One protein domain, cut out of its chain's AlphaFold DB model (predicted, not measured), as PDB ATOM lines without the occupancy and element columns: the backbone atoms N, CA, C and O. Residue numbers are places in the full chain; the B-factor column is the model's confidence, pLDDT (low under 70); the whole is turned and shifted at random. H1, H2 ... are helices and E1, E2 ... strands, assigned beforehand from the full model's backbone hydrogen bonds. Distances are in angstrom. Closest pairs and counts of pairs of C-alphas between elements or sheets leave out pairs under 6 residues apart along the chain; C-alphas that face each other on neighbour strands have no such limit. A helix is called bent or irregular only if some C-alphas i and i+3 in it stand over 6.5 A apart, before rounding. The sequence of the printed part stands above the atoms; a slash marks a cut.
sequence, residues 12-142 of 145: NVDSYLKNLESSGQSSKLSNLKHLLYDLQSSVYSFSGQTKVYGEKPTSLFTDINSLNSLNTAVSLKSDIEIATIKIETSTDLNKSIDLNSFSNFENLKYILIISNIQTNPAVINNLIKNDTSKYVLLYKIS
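AT A GLANCE: This is residues 12 to 142 of the 145 residues of an uncharacterized protein of Flavobacterium nitrogenifigens (UniProt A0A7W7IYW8). What is the main picture? A twisted wall of six strands has a helical hairpin, H1 and H2, set against it by one end of each helix, residues 13 to 16 and 32 to 36, and reaching outward from there. Short helix H3 covers part of the face opposite H1, with H5 packed on H3, while H4 and H6 make a second small pair that grazes the sheet. What is the make-up and size? The printed part has 131 residues with six named helices and six named strands, in the order H1 H2 E1 E2 E3 H3 E4 H4 H5 E5 H6 E6, and its class is mixed, helices and strands. The mixed sheet runs E2 E1 E3 E4 E5 E6; the whole is compact, with a radius of gyration of the C-alphas of 14.2 A and spans of 41 by 36 by 26 A.

IN THESE COORDINATES: Where does the first half run? H1 is residues 13 to 22, 14.3 A long, starting at C-alpha 13 (23.475, 31.072, -5.607), and H2 is residues 26 to 37, 15.9 A long. E1 is residues 42 to 46, E2 residues 49 to 53 and E3 residues 59 to 63. H3, residues 67 to 73, is irregular: C-alphas 68 and 71 are 7.3 A apart. What follows? E4 is residues 82 to 87, 16.4 A long, starting at C-alpha 82 (16.122, 20.625, -4.850); H4 is residues 90 to 94 and H5 residues 99 to 102. E5 is residues 110 to 115, 16.1 A long, and H6 is residues 121 to 127. E6, residues 136 to 141, is 17.0 A long and ends at C-alpha 141 (20.221, 35.413, -13.567).

HOW THE PARTS SIT: How do H1 and H2 stand? They form a helical hairpin and touch, H2 with residues 26 to 29 alone, at a shallow tilt of 24 degrees, opposite ways; their closest C-alphas, of Leu 20 and Leu 29, are 5.8 A apart. H1 is on the sheet at a height of 7.7 A, over none of its strands, its closest C-alpha pair with E6 being Val 13 and Leu 138 at 5.3 A, and H2 only grazes the sheet with residues 32 to 36. How are the strands joined? E2 and E1 are an antiparallel hairpin, with N 44 and O 51 at 2.8 A; the other neighbours are parallel: E1 and E3 with N 43 and O 59 at 2.8 A, E3 and E4 with N 84 and O 60 at 2.7 A, E4 and E5 with N 85 and O 112 at 2.8 A, and E5 and E6 with N 113 and O 138 at 2.8 A, all within hydrogen-bond range. E3 H3 E4, E4 H4 H5 E5 and E5 H6 E6 are strand-helix-strand units, parallel neighbour strands with helices between, each with a right-handed crossover. Where are the other helices? H3, on the opposite face from H1 at a height of 8.9 A, is only just over E1, with 3 of its 7 C-alphas falling on it, and runs slantwise to the strands, at 54 degrees to E1 on the local plane. H5 is not on the sheet but touches H3, the closest C-alphas being Asn 68 and Ser 101 at 5.8 A. H4 and H6 touch, closest at the C-alphas of Leu 93 and Leu 127, 7.0 A apart, and each only grazes the sheet, with residues 90 to 93 and 121 to 125. What do the helix backbones show? Every O i to N i+4 pair is within hydrogen-bond range in H1, H2 and H6. H3 has 1 of 3, beside 3 of 4 O i to N i+3 pairs; H4 has 0 of 1, beside 2 of 2; H5 is too short for an O i to N i+4 pair.

THE WHOLE: How far does it reach? The two C-alphas farthest apart, those of Gly 24 and Gly 48, are 41.2 A from each other. Is it continuous and confident? The printed part has no cut and no long link. The model's mean pLDDT over the printed part is 94.7, and no printed residue is under 70.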
ATOM      1  N   ASN A  12      21.607  35.172  -4.040       95.94
ATOM      2  CA  ASN A  12      22.302  34.734  -5.246       95.94
ATOM      3  C   ASN A  12      23.052  33.419  -4.964       95.94
ATOM      4  O   ASN A  12      23.786  33.336  -3.978       95.94
ATOM      5  N   VAL A  13      22.901  32.412  -5.829       97.19
ATOM      6  CA  VAL A  13      23.475  31.072  -5.607       97.19
ATOM      7  C   VAL A  13      24.997  31.089  -5.440       97.19
ATOM      8  O   VAL A  13      25.517  30.407  -4.559       97.19
ATOM      9  N   ASP A  14      25.716  31.902  -6.216       96.44
ATOM     10  CA  ASP A  14      27.178  31.960  -6.156       96.44
ATOM     11  C   ASP A  14      27.643  32.645  -4.859       96.44
ATOM     12  O   ASP A  14      28.567  32.167  -4.193       96.44
ATOM     13  N   SER A  15      26.953  33.716  -4.444       96.25
ATOM     14  CA  SER A  15      27.177  34.358  -3.140       96.25
ATOM     15  C   SER A  15      26.916  33.399  -1.979       96.25
ATOM     16  O   SER A  15      27.743  33.306  -1.071       96.25
ATOM     17  N   TYR A  16      25.825  32.631  -2.037       96.50
ATOM     18  CA  TYR A  16      25.476  31.664  -1.000       96.50
ATOM     19  C   TYR A  16      26.537  30.564  -0.870       96.50
ATOM     20  O   TYR A  16      27.000  30.265   0.233       96.50
ATOM     21  N   LEU A  17      26.994  30.003  -1.996       97.19
ATOM     22  CA  LEU A  17      28.071  29.008  -2.013       97.19
ATOM     23  C   LEU A  17      29.372  29.569  -1.420       97.19
ATOM     24  O   LEU A  17      30.008  28.903  -0.600       97.19
ATOM     25  N   LYS A  18      29.735  30.808  -1.769       97.12
ATOM     26  CA  LYS A  18      30.913  31.491  -1.215       97.12
ATOM     27  C   LYS A  18      30.786  31.724   0.295       97.12
ATOM     28  O   LYS A  18      31.755  31.555   1.036       97.12
ATOM     29  N   ASN A  19      29.591  32.065   0.771       96.06
ATOM     30  CA  ASN A  19      29.310  32.248   2.193       96.06
ATOM     31  C   ASN A  19      29.434  30.927   2.968       96.06
ATOM     32  O   ASN A  19      30.087  30.890   4.015       96.06
ATOM     33  N   LEU A  20      28.891  29.825   2.442       96.38
ATOM     34  CA  LEU A  20      29.057  28.490   3.032       96.38
ATOM     35  C   LEU A  20      30.530  28.071   3.121       96.38
ATOM     36  O   LEU A  20      30.952  27.518   4.136       96.38
ATOM     37  N   GLU A  21      31.312  28.369   2.083       95.50
ATOM     38  CA  GLU A  21      32.754  28.119   2.058       95.50
ATOM     39  C   GLU A  21      33.486  28.932   3.133       95.50
ATOM     40  O   GLU A  21      34.180  28.362   3.974       95.50
ATOM     41  N   SER A  22      33.260  30.247   3.181       95.81
ATOM     42  CA  SER A  22      33.916  31.135   4.154       95.81
ATOM     43  C   SER A  22      33.529  30.863   5.613       95.81
ATOM     44  O   SER A  22      34.316  31.123   6.520       95.81
ATOM     45  N   SER A  23      32.329  30.325   5.849       95.06
ATOM     46  CA  SER A  23      31.820  30.003   7.187       95.06
ATOM     47  C   SER A  23      32.191  28.592   7.652       95.06
ATOM     48  O   SER A  23      31.806  28.192   8.751       95.06
ATOM     49  N   GLY A  24      32.929  27.826   6.838       93.69
ATOM     50  CA  GLY A  24      33.366  26.470   7.172       93.69
ATOM     51  C   GLY A  24      32.238  25.432   7.183       93.69
ATOM     52  O   GLY A  24      32.381  24.374   7.793       93.69
ATOM     53  N   GLN A  25      31.107  25.696   6.518       93.94
ATOM     54  CA  GLN A  25      29.971  24.767   6.430       93.94
ATOM     55  C   GLN A  25      30.181  23.703   5.339       93.94
ATOM     56  O   GLN A  25      29.325  23.493   4.477       93.94
ATOM     57  N   SER A  26      31.316  23.001   5.390       93.56
ATOM     58  CA  SER A  26      31.807  22.104   4.333       93.56
ATOM     59  C   SER A  26      30.802  21.028   3.916       93.56
ATOM     60  O   SER A  26      30.640  20.767   2.726       93.56
ATOM     61  N   SER A  27      30.071  20.434   4.866       95.44
ATOM     62  CA  SER A  27      29.071  19.395   4.574       95.44
ATOM     63  C   SER A  27      27.878  19.939   3.783       95.44
ATOM     64  O   SER A  27      27.426  19.300   2.836       95.44
ATOM     65  N   LYS A  28      27.387  21.137   4.137       95.00
ATOM     66  CA  LYS A  28      26.287  21.795   3.413       95.00
ATOM     67  C   LYS A  28      26.738  22.271   2.039       95.00
ATOM     68  O   LYS A  28      26.015  22.075   1.072       95.00
ATOM     69  N   LEU A  29      27.941  22.842   1.956       95.94
ATOM     70  CA  LEU A  29      28.549  23.255   0.693       95.94
ATOM     71  C   LEU A  29      28.682  22.073  -0.270       95.94
ATOM     72  O   LEU A  29      28.276  22.179  -1.422       95.94
ATOM     73  N   SER A  30      29.221  20.949   0.208       96.75
ATOM     74  CA  SER A  30      29.385  19.729  -0.588       96.75
ATOM     75  C   SER A  30      28.035  19.175  -1.054       96.75
ATOM     76  O   SER A  30      27.850  18.932  -2.243       96.75
ATOM     77  N   ASN A  31      27.053  19.068  -0.149       96.31
ATOM     78  CA  ASN A  31      25.709  18.608  -0.497       96.31
ATOM     79  C   ASN A  31      25.027  19.520  -1.531       96.31
ATOM     80  O   ASN A  31      24.480  19.016  -2.505       96.31
ATOM     81  N   LEU A  32      25.093  20.844  -1.372       97.25
ATOM     82  CA  LEU A  32      24.492  21.759  -2.342       97.25
ATOM     83  C   LEU A  32      25.224  21.722  -3.692       97.25
ATOM     84  O   LEU A  32      24.567  21.706  -4.727       97.25
ATOM     85  N   LYS A  33      26.563  21.649  -3.713       97.12
ATOM     86  CA  LYS A  33      27.321  21.479  -4.966       97.12
ATOM     87  C   LYS A  33      26.932  20.189  -5.693       97.12
ATOM     88  O   LYS A  33      26.720  20.239  -6.899       97.12
ATOM     89  N   HIS A  34      26.767  19.087  -4.960       96.56
ATOM     90  CA  HIS A  34      26.280  17.823  -5.513       96.56
ATOM     91  C   HIS A  34      24.902  17.993  -6.173       96.56
ATOM     92  O   HIS A  34      24.726  17.601  -7.322       96.56
ATOM     93  N   LEU A  35      23.952  18.640  -5.486       97.06
ATOM     94  CA  LEU A  35      22.604  18.917  -6.010       97.06
ATOM     95  C   LEU A  35      22.596  19.845  -7.238       97.06
ATOM     96  O   LEU A  35      21.726  19.713  -8.095       97.06
ATOM     97  N   LEU A  36      23.533  20.793  -7.322       96.06
ATOM     98  CA  LEU A  36      23.576  21.795  -8.392       96.06
ATOM     99  C   LEU A  36      24.331  21.344  -9.646       96.06
ATOM    100  O   LEU A  36      23.985  21.792 -10.739       96.06
ATOM    101  N   TYR A  37      25.387  20.541  -9.495       95.12
ATOM    102  CA  TYR A  37      26.377  20.342 -10.559       95.12
ATOM    103  C   TYR A  37      26.606  18.886 -10.957       95.12
ATOM    104  O   TYR A  37      27.054  18.645 -12.078       95.12
ATOM    105  N   ASP A  38      26.294  17.923 -10.089       95.81
ATOM    106  CA  ASP A  38      26.494  16.514 -10.416       95.81
ATOM    107  C   ASP A  38      25.301  15.964 -11.212       95.81
ATOM    108  O   ASP A  38      24.184  16.481 -11.165       95.81
ATOM    109  N   LEU A  39      25.528  14.878 -11.954       92.62
ATOM    110  CA  LEU A  39      24.448  14.178 -12.643       92.62
ATOM    111  C   LEU A  39      23.547  13.482 -11.616       92.62
ATOM    112  O   LEU A  39      23.997  12.590 -10.897       92.62
ATOM    113  N   GLN A  40      22.269  13.858 -11.583       92.44
ATOM    114  CA  GLN A  40      21.292  13.312 -10.642       92.44
ATOM    115  C   GLN A  40      20.061  12.742 -11.340       92.44
ATOM    116  O   GLN A  40      19.621  13.237 -12.382       92.44
ATOM    117  N   SER A  41      19.451  11.737 -10.707       96.69
ATOM    118  CA  SER A  41      18.095  11.327 -11.071       96.69
ATOM    119  C   SER A  41      17.158  12.523 -10.887       96.69
ATOM    120  O   SER A  41      17.240  13.235  -9.884       96.69
ATOM    121  N   SER A  42      16.300  12.782 -11.869       97.38
ATOM    122  CA  SER A  42      15.597  14.061 -11.970       97.38
ATOM    123  C   SER A  42      14.179  13.915 -12.508       97.38
ATOM    124  O   SER A  42      13.912  13.102 -13.394       97.38
ATOM    125  N   VAL A  43      13.279  14.763 -12.020       97.69
ATOM    126  CA  VAL A  43      11.937  14.966 -12.568       97.69
ATOM    127  C   VAL A  43      11.915  16.256 -13.377       97.69
ATOM    128  O   VAL A  43      12.407  17.285 -12.929       97.69
ATOM    129  N   TYR A  44      11.306  16.219 -14.555       97.31
ATOM    130  CA  TYR A  44      11.028  17.384 -15.389       97.31
ATOM    131  C   TYR A  44       9.517  17.530 -15.487       97.31
ATOM    132  O   TYR A  44       8.862  16.641 -16.027       97.31
ATOM    133  N   SER A  45       8.968  18.624 -14.968       96.25
ATOM    134  CA  SER A  45       7.535  18.906 -14.983       96.25
ATOM    135  C   SER A  45       7.277  20.232 -15.687       96.25
ATOM    136  O   SER A  45       7.472  21.293 -15.104       96.25
ATOM    137  N   PHE A  46       6.856  20.171 -16.948       93.44
ATOM    138  CA  PHE A  46       6.671  21.342 -17.806       93.44
ATOM    139  C   PHE A  46       5.384  21.198 -18.611       93.44
ATOM    140  O   PHE A  46       5.133  20.142 -19.193       93.44
ATOM    141  N   SER A  47       4.582  22.265 -18.685       85.94
ATOM    142  CA  SER A  47       3.380  22.334 -19.534       85.94
ATOM    143  C   SER A  47       2.431  21.132 -19.365       85.94
ATOM    144  O   SER A  47       1.935  20.570 -20.340       85.94
ATOM    145  N   GLY A  48       2.220  20.699 -18.117       82.31
ATOM    146  CA  GLY A  48       1.343  19.570 -17.780       82.31
ATOM    147  C   GLY A  48       1.912  18.180 -18.095       82.31
ATOM    148  O   GLY A  48       1.217  17.186 -17.906       82.31
ATOM    149  N   GLN A  49       3.160  18.086 -18.556       90.75
ATOM    150  CA  GLN A  49       3.858  16.821 -18.758       90.75
ATOM    151  C   GLN A  49       4.909  16.612 -17.676       90.75
ATOM    152  O   GLN A  49       5.673  17.524 -17.360       90.75
ATOM    153  N   THR A  50       4.998  15.384 -17.170       95.00
ATOM    154  CA  THR A  50       6.014  14.988 -16.194       95.00
ATOM    155  C   THR A  50       6.830  13.826 -16.741       95.00
ATOM    156  O   THR A  50       6.281  12.807 -17.158       95.00
ATOM    157  N   LYS A  51       8.155  13.980 -16.748       96.38
ATOM    158  CA  LYS A  51       9.116  12.940 -17.126       96.38
ATOM    159  C   LYS A  51      10.066  12.693 -15.966       96.38
ATOM    160  O   LYS A  51      10.540  13.645 -15.353       96.38
ATOM    161  N   VAL A  52      10.355  11.428 -15.692       96.50
ATOM    162  CA  VAL A  52      11.285  11.008 -14.640       96.50
ATOM    163  C   VAL A  52      12.467  10.311 -15.298       96.50
ATOM    164  O   VAL A  52      12.273   9.466 -16.171       96.50
ATOM    165  N   TYR A  53      13.679  10.673 -14.890       95.94
ATOM    166  CA  TYR A  53      14.920  10.050 -15.339       95.94
ATOM    167  C   TYR A  53      15.681   9.509 -14.131       95.94
ATOM    168  O   TYR A  53      15.998  10.266 -13.213       95.94
ATOM    169  N   GLY A  54      15.985   8.209 -14.152       94.06
ATOM    170  CA  GLY A  54      16.530   7.484 -13.002       94.06
ATOM    171  C   GLY A  54      15.448   7.019 -12.018       94.06
ATOM    172  O   GLY A  54      14.262   7.259 -12.229       94.06
ATOM    173  N   GLU A  55      15.857   6.311 -10.963       90.12
ATOM    174  CA  GLU A  55      14.929   5.591 -10.072       90.12
ATOM    175  C   GLU A  55      14.528   6.385  -8.823       90.12
ATOM    176  O   GLU A  55      13.395   6.272  -8.362       90.12
ATOM    177  N   LYS A  56      15.436   7.207  -8.285       93.44
ATOM    178  CA  LYS A  56      15.221   7.975  -7.052       93.44
ATOM    179  C   LYS A  56      15.570   9.444  -7.278       93.44
ATOM    180  O   LYS A  56      16.698   9.852  -6.997       93.44
ATOM    181  N   PRO A  57      14.663  10.224  -7.885       96.31
ATOM    182  CA  PRO A  57      14.981  11.577  -8.284       96.31
ATOM    183  C   PRO A  57      15.130  12.496  -7.074       96.31
ATOM    184  O   PRO A  57      14.229  12.596  -6.249       96.31
ATOM    185  N   THR A  58      16.256  13.199  -7.013       97.81
ATOM    186  CA  THR A  58      16.572  14.204  -5.985       97.81
ATOM    187  C   THR A  58      16.375  15.631  -6.494       97.81
ATOM    188  O   THR A  58      16.289  16.565  -5.698       97.81
ATOM    189  N   SER A  59      16.239  15.802  -7.812       97.81
ATOM    190  CA  SER A  59      16.095  17.103  -8.464       97.81
ATOM    191  C   SER A  59      14.779  17.212  -9.224       97.81
ATOM    192  O   SER A  59      14.402  16.316  -9.978       97.81
ATOM    193  N   LEU A  60      14.084  18.335  -9.066       97.94
ATOM    194  CA  LEU A  60      12.927  18.712  -9.876       97.94
ATOM    195  C   LEU A  60      13.284  19.921 -10.741       97.94
ATOM    196  O   LEU A  60      13.769  20.925 -10.234       97.94
ATOM    197  N   PHE A  61      12.966  19.861 -12.027       97.44
ATOM    198  CA  PHE A  61      13.008  20.987 -12.952       97.44
ATOM    199  C   PHE A  61      11.587  21.323 -13.396       97.44
ATOM    200  O   PHE A  61      10.839  20.441 -13.818       97.44
ATOM    201  N   THR A  62      11.216  22.596 -13.300       97.38
ATOM    202  CA  THR A  62       9.881  23.098 -13.642       97.38
ATOM    203  C   THR A  62       9.957  24.530 -14.162       97.38
ATOM    204  O   THR A  62      10.996  25.189 -14.094       97.38
ATOM    205  N   ASP A  63       8.833  25.030 -14.658       94.62
ATOM    206  CA  ASP A  63       8.591  26.445 -14.922       94.62
ATOM    207  C   ASP A  63       7.511  27.002 -13.978       94.62
ATOM    208  O   ASP A  63       6.846  26.259 -13.245       94.62
ATOM    209  N   ILE A  64       7.335  28.326 -13.998       92.06
ATOM    210  CA  ILE A  64       6.316  29.020 -13.198       92.06
ATOM    211  C   ILE A  64       4.877  28.626 -13.583       92.06
ATOM    212  O   ILE A  64       3.965  28.725 -12.766       92.06
ATOM    213  N   ASN A  65       4.662  28.160 -14.817       91.75
ATOM    214  CA  ASN A  65       3.343  27.787 -15.336       91.75
ATOM    215  C   ASN A  65       2.869  26.435 -14.802       91.75
ATOM    216  O   ASN A  65       1.670  26.170 -14.751       91.75
ATOM    217  N   SER A  66       3.809  25.588 -14.390       94.00
ATOM    218  CA  SER A  66       3.549  24.212 -13.980       94.00
ATOM    219  C   SER A  66       3.398  24.058 -12.461       94.00
ATOM    220  O   SER A  66       2.940  23.006 -12.011       94.00
ATOM    221  N   LEU A  67       3.706  25.101 -11.672       93.31
ATOM    222  CA  LEU A  67       3.756  25.061 -10.200       93.31
ATOM    223  C   LEU A  67       2.487  24.488  -9.557       93.31
ATOM    224  O   LEU A  67       2.567  23.531  -8.789       93.31
ATOM    225  N   ASN A  68       1.315  24.996  -9.943       90.31
ATOM    226  CA  ASN A  68       0.036  24.595  -9.342       90.31
ATOM    227  C   ASN A  68      -0.295  23.105  -9.546       90.31
ATOM    228  O   ASN A  68      -1.107  22.544  -8.813       90.31
ATOM    229  N   SER A  69       0.323  22.454 -10.535       90.19
ATOM    230  CA  SER A  69       0.103  21.036 -10.835       90.19
ATOM    231  C   SER A  69       1.093  20.101 -10.134       90.19
ATOM    232  O   SER A  69       0.815  18.905 -10.018       90.19
ATOM    233  N   LEU A  70       2.218  20.624  -9.623       93.00
ATOM    234  CA  LEU A  70       3.355  19.826  -9.147       93.00
ATOM    235  C   LEU A  70       2.979  18.818  -8.070       93.00
ATOM    236  O   LEU A  70       3.404  17.664  -8.129       93.00
ATOM    237  N   ASN A  71       2.152  19.233  -7.111       87.00
ATOM    238  CA  ASN A  71       1.754  18.362  -6.013       87.00
ATOM    239  C   ASN A  71       1.001  17.114  -6.513       87.00
ATOM    240  O   ASN A  71       1.135  16.034  -5.946       87.00
ATOM    241  N   THR A  72       0.258  17.230  -7.614       88.88
ATOM    242  CA  THR A  72      -0.454  16.095  -8.223       88.88
ATOM    243  C   THR A  72       0.388  15.340  -9.250       88.88
ATOM    244  O   THR A  72       0.326  14.117  -9.304       88.88
ATOM    245  N   ALA A  73       1.200  16.052 -10.034       90.06
ATOM    246  CA  ALA A  73       1.911  15.499 -11.181       90.06
ATOM    247  C   ALA A  73       3.197  14.747 -10.793       90.06
ATOM    248  O   ALA A  73       3.578  13.777 -11.447       90.06
ATOM    249  N   VAL A  74       3.864  15.158  -9.707       93.56
ATOM    250  CA  VAL A  74       5.118  14.545  -9.252       93.56
ATOM    251  C   VAL A  74       4.826  13.446  -8.226       93.56
ATOM    252  O   VAL A  74       4.465  13.714  -7.075       93.56
ATOM    253  N   SER A  75       4.990  12.188  -8.638       89.81
ATOM    254  CA  SER A  75       4.750  11.003  -7.801       89.81
ATOM    255  C   SER A  75       5.831  10.793  -6.733       89.81
ATOM    256  O   SER A  75       5.494  10.599  -5.570       89.81
ATOM    257  N   LEU A  76       7.114  10.921  -7.089       91.31
ATOM    258  CA  LEU A  76       8.276  10.730  -6.198       91.31
ATOM    259  C   LEU A  76       8.721  12.025  -5.490       91.31
ATOM    260  O   LEU A  76       9.901  12.255  -5.249       91.31
ATOM    261  N   LYS A  77       7.774  12.911  -5.169       94.31
ATOM    262  CA  LYS A  77       8.058  14.242  -4.592       94.31
ATOM    263  C   LYS A  77       8.721  14.207  -3.211       94.31
ATOM    264  O   LYS A  77       9.415  15.159  -2.867       94.31
ATOM    265  N   SER A  78       8.544  13.130  -2.442       95.00
ATOM    266  CA  SER A  78       9.208  12.973  -1.143       95.00
ATOM    267  C   SER A  78      10.720  12.772  -1.271       95.00
ATOM    268  O   SER A  78      11.422  13.077  -0.320       95.00
ATOM    269  N   ASP A  79      11.244  12.321  -2.416       96.50
ATOM    270  CA  ASP A  79      12.692  12.131  -2.617       96.50
ATOM    271  C   ASP A  79      13.416  13.404  -3.089       96.50
ATOM    272  O   ASP A  79      14.641  13.487  -3.021       96.50
ATOM    273  N   ILE A  80      12.668  14.409  -3.546       98.00
ATOM    274  CA  ILE A  80      13.220  15.632  -4.127       98.00
ATOM    275  C   ILE A  80      13.833  16.512  -3.031       98.00
ATOM    276  O   ILE A  80      13.153  16.911  -2.088       98.00
ATOM    277  N   GLU A  81      15.103  16.875  -3.201       98.19
ATOM    278  CA  GLU A  81      15.873  17.735  -2.298       98.19
ATOM    279  C   GLU A  81      16.065  19.158  -2.843       98.19
ATOM    280  O   GLU A  81      16.207  20.106  -2.058       98.19
ATOM    281  N   ILE A  82      16.034  19.327  -4.170       98.50
ATOM    282  CA  ILE A  82      16.122  20.625  -4.850       98.50
ATOM    283  C   ILE A  82      15.060  20.766  -5.944       98.50
ATOM    284  O   ILE A  82      14.850  19.865  -6.756       98.50
ATOM    285  N   ALA A  83      14.411  21.929  -5.996       98.12
ATOM    286  CA  ALA A  83      13.519  22.310  -7.085       98.12
ATOM    287  C   ALA A  83      14.085  23.519  -7.833       98.12
ATOM    288  O   ALA A  83      14.366  24.554  -7.236       98.12
ATOM    289  N   THR A  84      14.226  23.397  -9.147       98.06
ATOM    290  CA  THR A  84      14.659  24.463 -10.047       98.06
ATOM    291  C   THR A  84      13.463  24.993 -10.826       98.06
ATOM    292  O   THR A  84      12.850  24.256 -11.599       98.06
ATOM    293  N   ILE A  85      13.153  26.276 -10.650       97.50
ATOM    294  CA  ILE A  85      12.072  26.986 -11.337       97.50
ATOM    295  C   ILE A  85      12.691  27.903 -12.388       97.50
ATOM    296  O   ILE A  85      13.468  28.801 -12.055       97.50
ATOM    297  N   LYS A  86      12.343  27.692 -13.656       95.69
ATOM    298  CA  LYS A  86      12.797  28.536 -14.764       95.69
ATOM    299  C   LYS A  86      11.832  29.692 -15.028       95.69
ATOM    300  O   LYS A  86      10.616  29.504 -15.072       95.69
ATOM    301  N   ILE A  87      12.403  30.874 -15.240       95.25
ATOM    302  CA  ILE A  87      11.753  32.065 -15.791       95.25
ATOM    303  C   ILE A  87      12.335  32.260 -17.192       95.25
ATOM    304  O   ILE A  87      13.525  32.554 -17.336       95.25
ATOM    305  N   GLU A  88      11.509  32.074 -18.220       92.69
ATOM    306  CA  GLU A  88      11.969  32.023 -19.614       92.69
ATOM    307  C   GLU A  88      11.462  33.201 -20.449       92.69
ATOM    308  O   GLU A  88      12.102  33.585 -21.425       92.69
ATOM    309  N   THR A  89      10.345  33.815 -20.057       94.00
ATOM    310  CA  THR A  89       9.717  34.916 -20.796       94.00
ATOM    311  C   THR A  89       9.435  36.114 -19.900       94.00
ATOM    312  O   THR A  89       9.244  35.982 -18.692       94.00
ATOM    313  N   SER A  90       9.341  37.317 -20.479       93.38
ATOM    314  CA  SER A  90       8.968  38.517 -19.711       93.38
ATOM    315  C   SER A  90       7.582  38.392 -19.071       93.38
ATOM    316  O   SER A  90       7.335  38.981 -18.024       93.38
ATOM    317  N   THR A  91       6.687  37.591 -19.656       94.44
ATOM    318  CA  THR A  91       5.362  37.302 -19.095       94.44
ATOM    319  C   THR A  91       5.439  36.496 -17.797       94.44
ATOM    320  O   THR A  91       4.557  36.629 -16.951       94.44
ATOM    321  N   ASP A  92       6.487  35.693 -17.600       94.69
ATOM    322  CA  ASP A  92       6.688  34.937 -16.360       94.69
ATOM    323  C   ASP A  92       6.981  35.855 -15.164       94.69
ATOM    324  O   ASP A  92       6.590  35.534 -14.045       94.69
ATOM    325  N   LEU A  93       7.559  37.041 -15.394       94.88
ATOM    326  CA  LEU A  93       7.796  38.047 -14.346       94.88
ATOM    327  C   LEU A  93       6.509  38.695 -13.811       94.88
ATOM    328  O   LEU A  93       6.558  39.414 -12.818       94.88
ATOM    329  N   ASN A  94       5.362  38.450 -14.450       93.62
ATOM    330  CA  ASN A  94       4.056  38.927 -13.991       93.62
ATOM    331  C   ASN A  94       3.272  37.850 -13.220       93.62
ATOM    332  O   ASN A  94       2.104  38.057 -12.895       93.62
ATOM    333  N   LYS A  95       3.877  36.684 -12.967       94.38
ATOM    334  CA  LYS A  95       3.247  35.547 -12.284       94.38
ATOM    335  C   LYS A  95       3.800  35.389 -10.870       94.38
ATOM    336  O   LYS A  95       4.801  35.993 -10.498       94.38
ATOM    337  N   SER A  96       3.139  34.558 -10.072       94.62
ATOM    338  CA  SER A  96       3.574  34.232  -8.716       94.62
ATOM    339  C   SER A  96       4.234  32.860  -8.647       94.62
ATOM    340  O   SER A  96       3.719  31.886  -9.193       94.62
ATOM    341  N   ILE A  97       5.319  32.779  -7.887       95.88
ATOM    342  CA  ILE A  97       5.901  31.539  -7.387       95.88
ATOM    343  C   ILE A  97       5.293  31.289  -6.004       95.88
ATOM    344  O   ILE A  97       5.776  31.807  -4.999       95.88
ATOM    345  N   ASP A  98       4.191  30.540  -5.958       94.94
ATOM    346  CA  ASP A  98       3.551  30.154  -4.698       94.94
ATOM    347  C   ASP A  98       4.235  28.915  -4.107       94.94
ATOM    348  O   ASP A  98       4.135  27.811  -4.657       94.94
ATOM    349  N   LEU A  99       4.919  29.096  -2.972       94.50
ATOM    350  CA  LEU A  99       5.680  28.029  -2.324       94.50
ATOM    351  C   LEU A  99       4.803  26.943  -1.686       94.50
ATOM    352  O   LEU A  99       5.297  25.839  -1.451       94.50
ATOM    353  N   ASN A 100       3.498  27.180  -1.504       93.88
ATOM    354  CA  ASN A 100       2.564  26.127  -1.088       93.88
ATOM    355  C   ASN A 100       2.480  24.986  -2.112       93.88
ATOM    356  O   ASN A 100       2.158  23.858  -1.744       93.88
ATOM    357  N   SER A 101       2.851  25.233  -3.373       94.12
ATOM    358  CA  SER A 101       2.973  24.194  -4.408       94.12
ATOM    359  C   SER A 101       3.938  23.064  -4.013       94.12
ATOM    360  O   SER A 101       3.839  21.955  -4.539       94.12
ATOM    361  N   PHE A 102       4.847  23.330  -3.068       94.75
ATOM    362  CA  PHE A 102       5.852  22.393  -2.570       94.75
ATOM    363  C   PHE A 102       5.544  21.833  -1.169       94.75
ATOM    364  O   PHE A 102       6.408  21.197  -0.560       94.75
ATOM    365  N   SER A 103       4.334  22.036  -0.632       92.19
ATOM    366  CA  SER A 103       3.991  21.661   0.752       92.19
ATOM    367  C   SER A 103       4.251  20.183   1.064       92.19
ATOM    368  O   SER A 103       4.723  19.856   2.153       92.19
ATOM    369  N   ASN A 104       4.006  19.309   0.084       93.56
ATOM    370  CA  ASN A 104       4.106  17.852   0.213       93.56
ATOM    371  C   ASN A 104       5.468  17.300  -0.243       93.56
ATOM    372  O   ASN A 104       5.620  16.095  -0.427       93.56
ATOM    373  N   PHE A 105       6.451  18.173  -0.468       96.19
ATOM    374  CA  PHE A 105       7.826  17.784  -0.748       96.19
ATOM    375  C   PHE A 105       8.572  17.737   0.587       96.19
ATOM    376  O   PHE A 105       8.995  18.764   1.129       96.19
ATOM    377  N   GLU A 106       8.639  16.543   1.168       95.19
ATOM    378  CA  GLU A 106       9.101  16.328   2.544       95.19
ATOM    379  C   GLU A 106      10.598  16.607   2.711       95.19
ATOM    380  O   GLU A 106      10.986  17.276   3.668       95.19
ATOM    381  N   ASN A 107      11.418  16.170   1.750       96.94
ATOM    382  CA  ASN A 107      12.874  16.323   1.790       96.94
ATOM    383  C   ASN A 107      13.396  17.563   1.045       96.94
ATOM    384  O   ASN A 107      14.612  17.762   0.984       96.94
ATOM    385  N   LEU A 108      12.511  18.413   0.511       97.62
ATOM    386  CA  LEU A 108      12.908  19.600  -0.246       97.62
ATOM    387  C   LEU A 108      13.573  20.626   0.674       97.62
ATOM    388  O   LEU A 108      12.957  21.131   1.612       97.62
ATOM    389  N   LYS A 109      14.827  20.955   0.360       96.94
ATOM    390  CA  LYS A 109      15.670  21.886   1.123       96.94
ATOM    391  C   LYS A 109      15.881  23.200   0.379       96.94
ATOM    392  O   LYS A 109      15.885  24.259   1.003       96.94
ATOM    393  N   TYR A 110      16.055  23.129  -0.941       97.88
ATOM    394  CA  TYR A 110      16.443  24.267  -1.771       97.88
ATOM    395  C   TYR A 110      15.425  24.515  -2.881       97.88
ATOM    396  O   TYR A 110      15.012  23.585  -3.574       97.88
ATOM    397  N   ILE A 111      15.080  25.781  -3.096       98.00
ATOM    398  CA  ILE A 111      14.366  26.220  -4.297       98.00
ATOM    399  C   ILE A 111      15.276  27.193  -5.033       98.00
ATOM    400  O   ILE A 111      15.606  28.258  -4.515       98.00
ATOM    401  N   LEU A 112      15.694  26.813  -6.238       98.06
ATOM    402  CA  LEU A 112      16.533  27.612  -7.116       98.06
ATOM    403  C   LEU A 112      15.683  28.237  -8.223       98.06
ATOM    404  O   LEU A 112      15.096  27.537  -9.042       98.06
ATOM    405  N   ILE A 113      15.663  29.561  -8.292       97.75
ATOM    406  CA  ILE A 113      14.995  30.311  -9.354       97.75
ATOM    407  C   ILE A 113      16.044  30.732 -10.385       97.75
ATOM    408  O   ILE A 113      16.956  31.503 -10.080       97.75
ATOM    409  N   ILE A 114      15.922  30.242 -11.618       96.94
ATOM    410  CA  ILE A 114      16.812  30.613 -12.723       96.94
ATOM    411  C   ILE A 114      16.051  31.510 -13.690       96.94
ATOM    412  O   ILE A 114      15.066  31.087 -14.292       96.94
ATOM    413  N   SER A 115      16.530  32.740 -13.865       96.19
ATOM    414  CA  SER A 115      16.031  33.651 -14.894       96.19
ATOM    415  C   SER A 115      16.924  33.618 -16.122       96.19
ATOM    416  O   SER A 115      18.088  34.010 -16.042       96.19
ATOM    417  N   ASN A 116      16.357  33.217 -17.260       94.38
ATOM    418  CA  ASN A 116      17.028  33.241 -18.565       94.38
ATOM    419  C   ASN A 116      16.839  34.575 -19.306       94.38
ATOM    420  O   ASN A 116      17.378  34.780 -20.391       94.38
ATOM    421  N   ILE A 117      16.084  35.496 -18.708       94.31
ATOM    422  CA  ILE A 117      15.873  36.856 -19.200       94.31
ATOM    423  C   ILE A 117      16.481  37.883 -18.247       94.31
ATOM    424  O   ILE A 117      16.701  37.610 -17.059       94.31
ATOM    425  N   GLN A 118      16.707  39.091 -18.764       94.06
ATOM    426  CA  GLN A 118      17.120  40.224 -17.945       94.06
ATOM    427  C   GLN A 118      16.059  40.528 -16.884       94.06
ATOM    428  O   GLN A 118      14.893  40.768 -17.190       94.06
ATOM    429  N   THR A 119      16.487  40.545 -15.626       94.50
ATOM    430  CA  THR A 119      15.676  40.923 -14.467       94.50
ATOM    431  C   THR A 119      16.599  41.434 -13.358       94.50
ATOM    432  O   THR A 119      17.777  41.705 -13.605       94.50
ATOM    433  N   ASN A 120      16.083  41.598 -12.144       94.06
ATOM    434  CA  ASN A 120      16.868  41.927 -10.962       94.06
ATOM    435  C   ASN A 120      16.337  41.182  -9.718       94.06
ATOM    436  O   ASN A 120      15.220  40.656  -9.744       94.06
ATOM    437  N   PRO A 121      17.108  41.146  -8.618       92.50
ATOM    438  CA  PRO A 121      16.730  40.401  -7.418       92.50
ATOM    439  C   PRO A 121      15.415  40.868  -6.782       92.50
ATOM    440  O   PRO A 121      14.646  40.044  -6.298       92.50
ATOM    441  N   ALA A 122      15.117  42.173  -6.812       93.56
ATOM    442  CA  ALA A 122      13.874  42.703  -6.251       93.56
ATOM    443  C   ALA A 122      12.647  42.189  -7.017       93.56
ATOM    444  O   ALA A 122      11.656  41.802  -6.402       93.56
ATOM    445  N   VAL A 123      12.729  42.116  -8.350       94.94
ATOM    446  CA  VAL A 123      11.668  41.531  -9.180       94.94
ATOM    447  C   VAL A 123      11.494  40.048  -8.861       94.94
ATOM    448  O   VAL A 123      10.365  39.636  -8.627       94.94
ATOM    449  N   ILE A 124      12.581  39.269  -8.782       95.50
ATOM    450  CA  ILE A 124      12.520  37.836  -8.431       95.50
ATOM    451  C   ILE A 124      11.851  37.635  -7.065       95.50
ATOM    452  O   ILE A 124      10.925  36.835  -6.949       95.50
ATOM    453  N   ASN A 125      12.265  38.398  -6.049       94.56
ATOM    454  CA  ASN A 125      11.688  38.316  -4.707       94.56
ATOM    455  C   ASN A 125      10.189  38.653  -4.692       94.56
ATOM    456  O   ASN A 125       9.428  38.018  -3.967       94.56
ATOM    457  N   ASN A 126       9.737  39.591  -5.526       94.50
ATOM    458  CA  ASN A 126       8.319  39.954  -5.612       94.50
ATOM    459  C   ASN A 126       7.426  38.838  -6.184       94.50
ATOM    460  O   ASN A 126       6.219  38.837  -5.906       94.50
ATOM    461  N   LEU A 127       7.996  37.893  -6.947       95.31
ATOM    462  CA  LEU A 127       7.269  36.728  -7.466       95.31
ATOM    463  C   LEU A 127       6.910  35.750  -6.347       95.31
ATOM    464  O   LEU A 127       5.889  35.073  -6.436       95.31
ATOM    465  N   ILE A 128       7.734  35.668  -5.302       95.38
ATOM    466  CA  ILE A 128       7.636  34.649  -4.257       95.38
ATOM    467  C   ILE A 128       6.455  34.968  -3.333       95.38
ATOM    468  O   ILE A 128       6.296  36.096  -2.857       95.38
ATOM    469  N   LYS A 129       5.601  33.970  -3.091       94.62
ATOM    470  CA  LYS A 129       4.445  34.036  -2.185       94.62
ATOM    471  C   LYS A 129       4.465  32.866  -1.209       94.62
ATOM    472  O   LYS A 129       4.992  31.802  -1.527       94.62
ATOM    473  N   ASN A 130       3.841  33.072  -0.047       93.44
ATOM    474  CA  ASN A 130       3.696  32.064   1.008       93.44
ATOM    475  C   ASN A 130       5.038  31.488   1.484       93.44
ATOM    476  O   ASN A 130       5.174  30.287   1.712       93.44
ATOM    477  N   ASP A 131       6.039  32.358   1.633       90.44
ATOM    478  CA  ASP A 131       7.317  31.968   2.212       90.44
ATOM    479  C   ASP A 131       7.168  31.675   3.709       90.44
ATOM    480  O   ASP A 131       6.782  32.532   4.503       90.44
ATOM    481  N   THR A 132       7.453  30.429   4.073       85.62
ATOM    482  CA  THR A 132       7.412  29.917   5.448       85.62
ATOM    483  C   THR A 132       8.807  29.795   6.061       85.62
ATOM    484  O   THR A 132       8.950  29.247   7.151       85.62
ATOM    485  N   SER A 133       9.850  30.238   5.349       86.44
ATOM    486  CA  SER A 133      11.264  30.043   5.691       86.44
ATOM    487  C   SER A 133      11.677  28.568   5.840       86.44
ATOM    488  O   SER A 133      12.755  28.271   6.352       86.44
ATOM    489  N   LYS A 134      10.841  27.625   5.370       91.00
ATOM    490  CA  LYS A 134      11.134  26.182   5.331       91.00
ATOM    491  C   LYS A 134      12.256  25.850   4.342       91.00
ATOM    492  O   LYS A 134      12.985  24.882   4.546       91.00
ATOM    493  N   TYR A 135      12.376  26.633   3.273       93.94
ATOM    494  CA  TYR A 135      13.296  26.386   2.167       93.94
ATOM    495  C   TYR A 135      14.393  27.446   2.128       93.94
ATOM    496  O   TYR A 135      14.152  28.617   2.416       93.94
ATOM    497  N   VAL A 136      15.590  27.058   1.693       95.75
ATOM    498  CA  VAL A 136      16.612  28.020   1.275       95.75
ATOM    499  C   VAL A 136      16.282  28.463  -0.149       95.75
ATOM    500  O   VAL A 136      16.315  27.657  -1.083       95.75
ATOM    501  N   LEU A 137      15.942  29.742  -0.307       97.25
ATOM    502  CA  LEU A 137      15.586  30.337  -1.592       97.25
ATOM    503  C   LEU A 137      16.830  30.920  -2.256       97.25
ATOM    504  O   LEU A 137      17.474  31.824  -1.724       97.25
ATOM    505  N   LEU A 138      17.156  30.401  -3.434       97.75
ATOM    506  CA  LEU A 138      18.323  30.789  -4.212       97.75
ATOM    507  C   LEU A 138      17.885  31.337  -5.566       97.75
ATOM    508  O   LEU A 138      16.876  30.904  -6.122       97.75
ATOM    509  N   TYR A 139      18.671  32.244  -6.138       97.31
ATOM    510  CA  TYR A 139      18.459  32.700  -7.506       97.31
ATOM    511  C   TYR A 139      19.743  32.770  -8.329       97.31
ATOM    512  O   TYR A 139      20.846  32.970  -7.815       97.31
ATOM    513  N   LYS A 140      19.570  32.672  -9.649       96.25
ATOM    514  CA  LYS A 140      20.595  32.947 -10.656       96.25
ATOM    515  C   LYS A 140      19.964  33.661 -11.851       96.25
ATOM    516  O   LYS A 140      18.938  33.227 -12.362       96.25
ATOM    517  N   ILE A 141      20.588  34.741 -12.313       95.06
ATOM    518  CA  ILE A 141      20.221  35.413 -13.567       95.06
ATOM    519  C   ILE A 141      21.276  35.002 -14.597       95.06
ATOM    520  O   ILE A 141      22.451  35.310 -14.418       95.06
ATOM    521  N   SER A 142      20.875  34.254 -15.624       88.44
ATOM    522  CA  SER A 142      21.763  33.653 -16.623       88.44
ATOM    523  C   SER A 142      21.238  33.946 -18.024       88.44
ATOM    524  O   SER A 142      20.483  33.167 -18.597       88.44
TER     525      SER A 142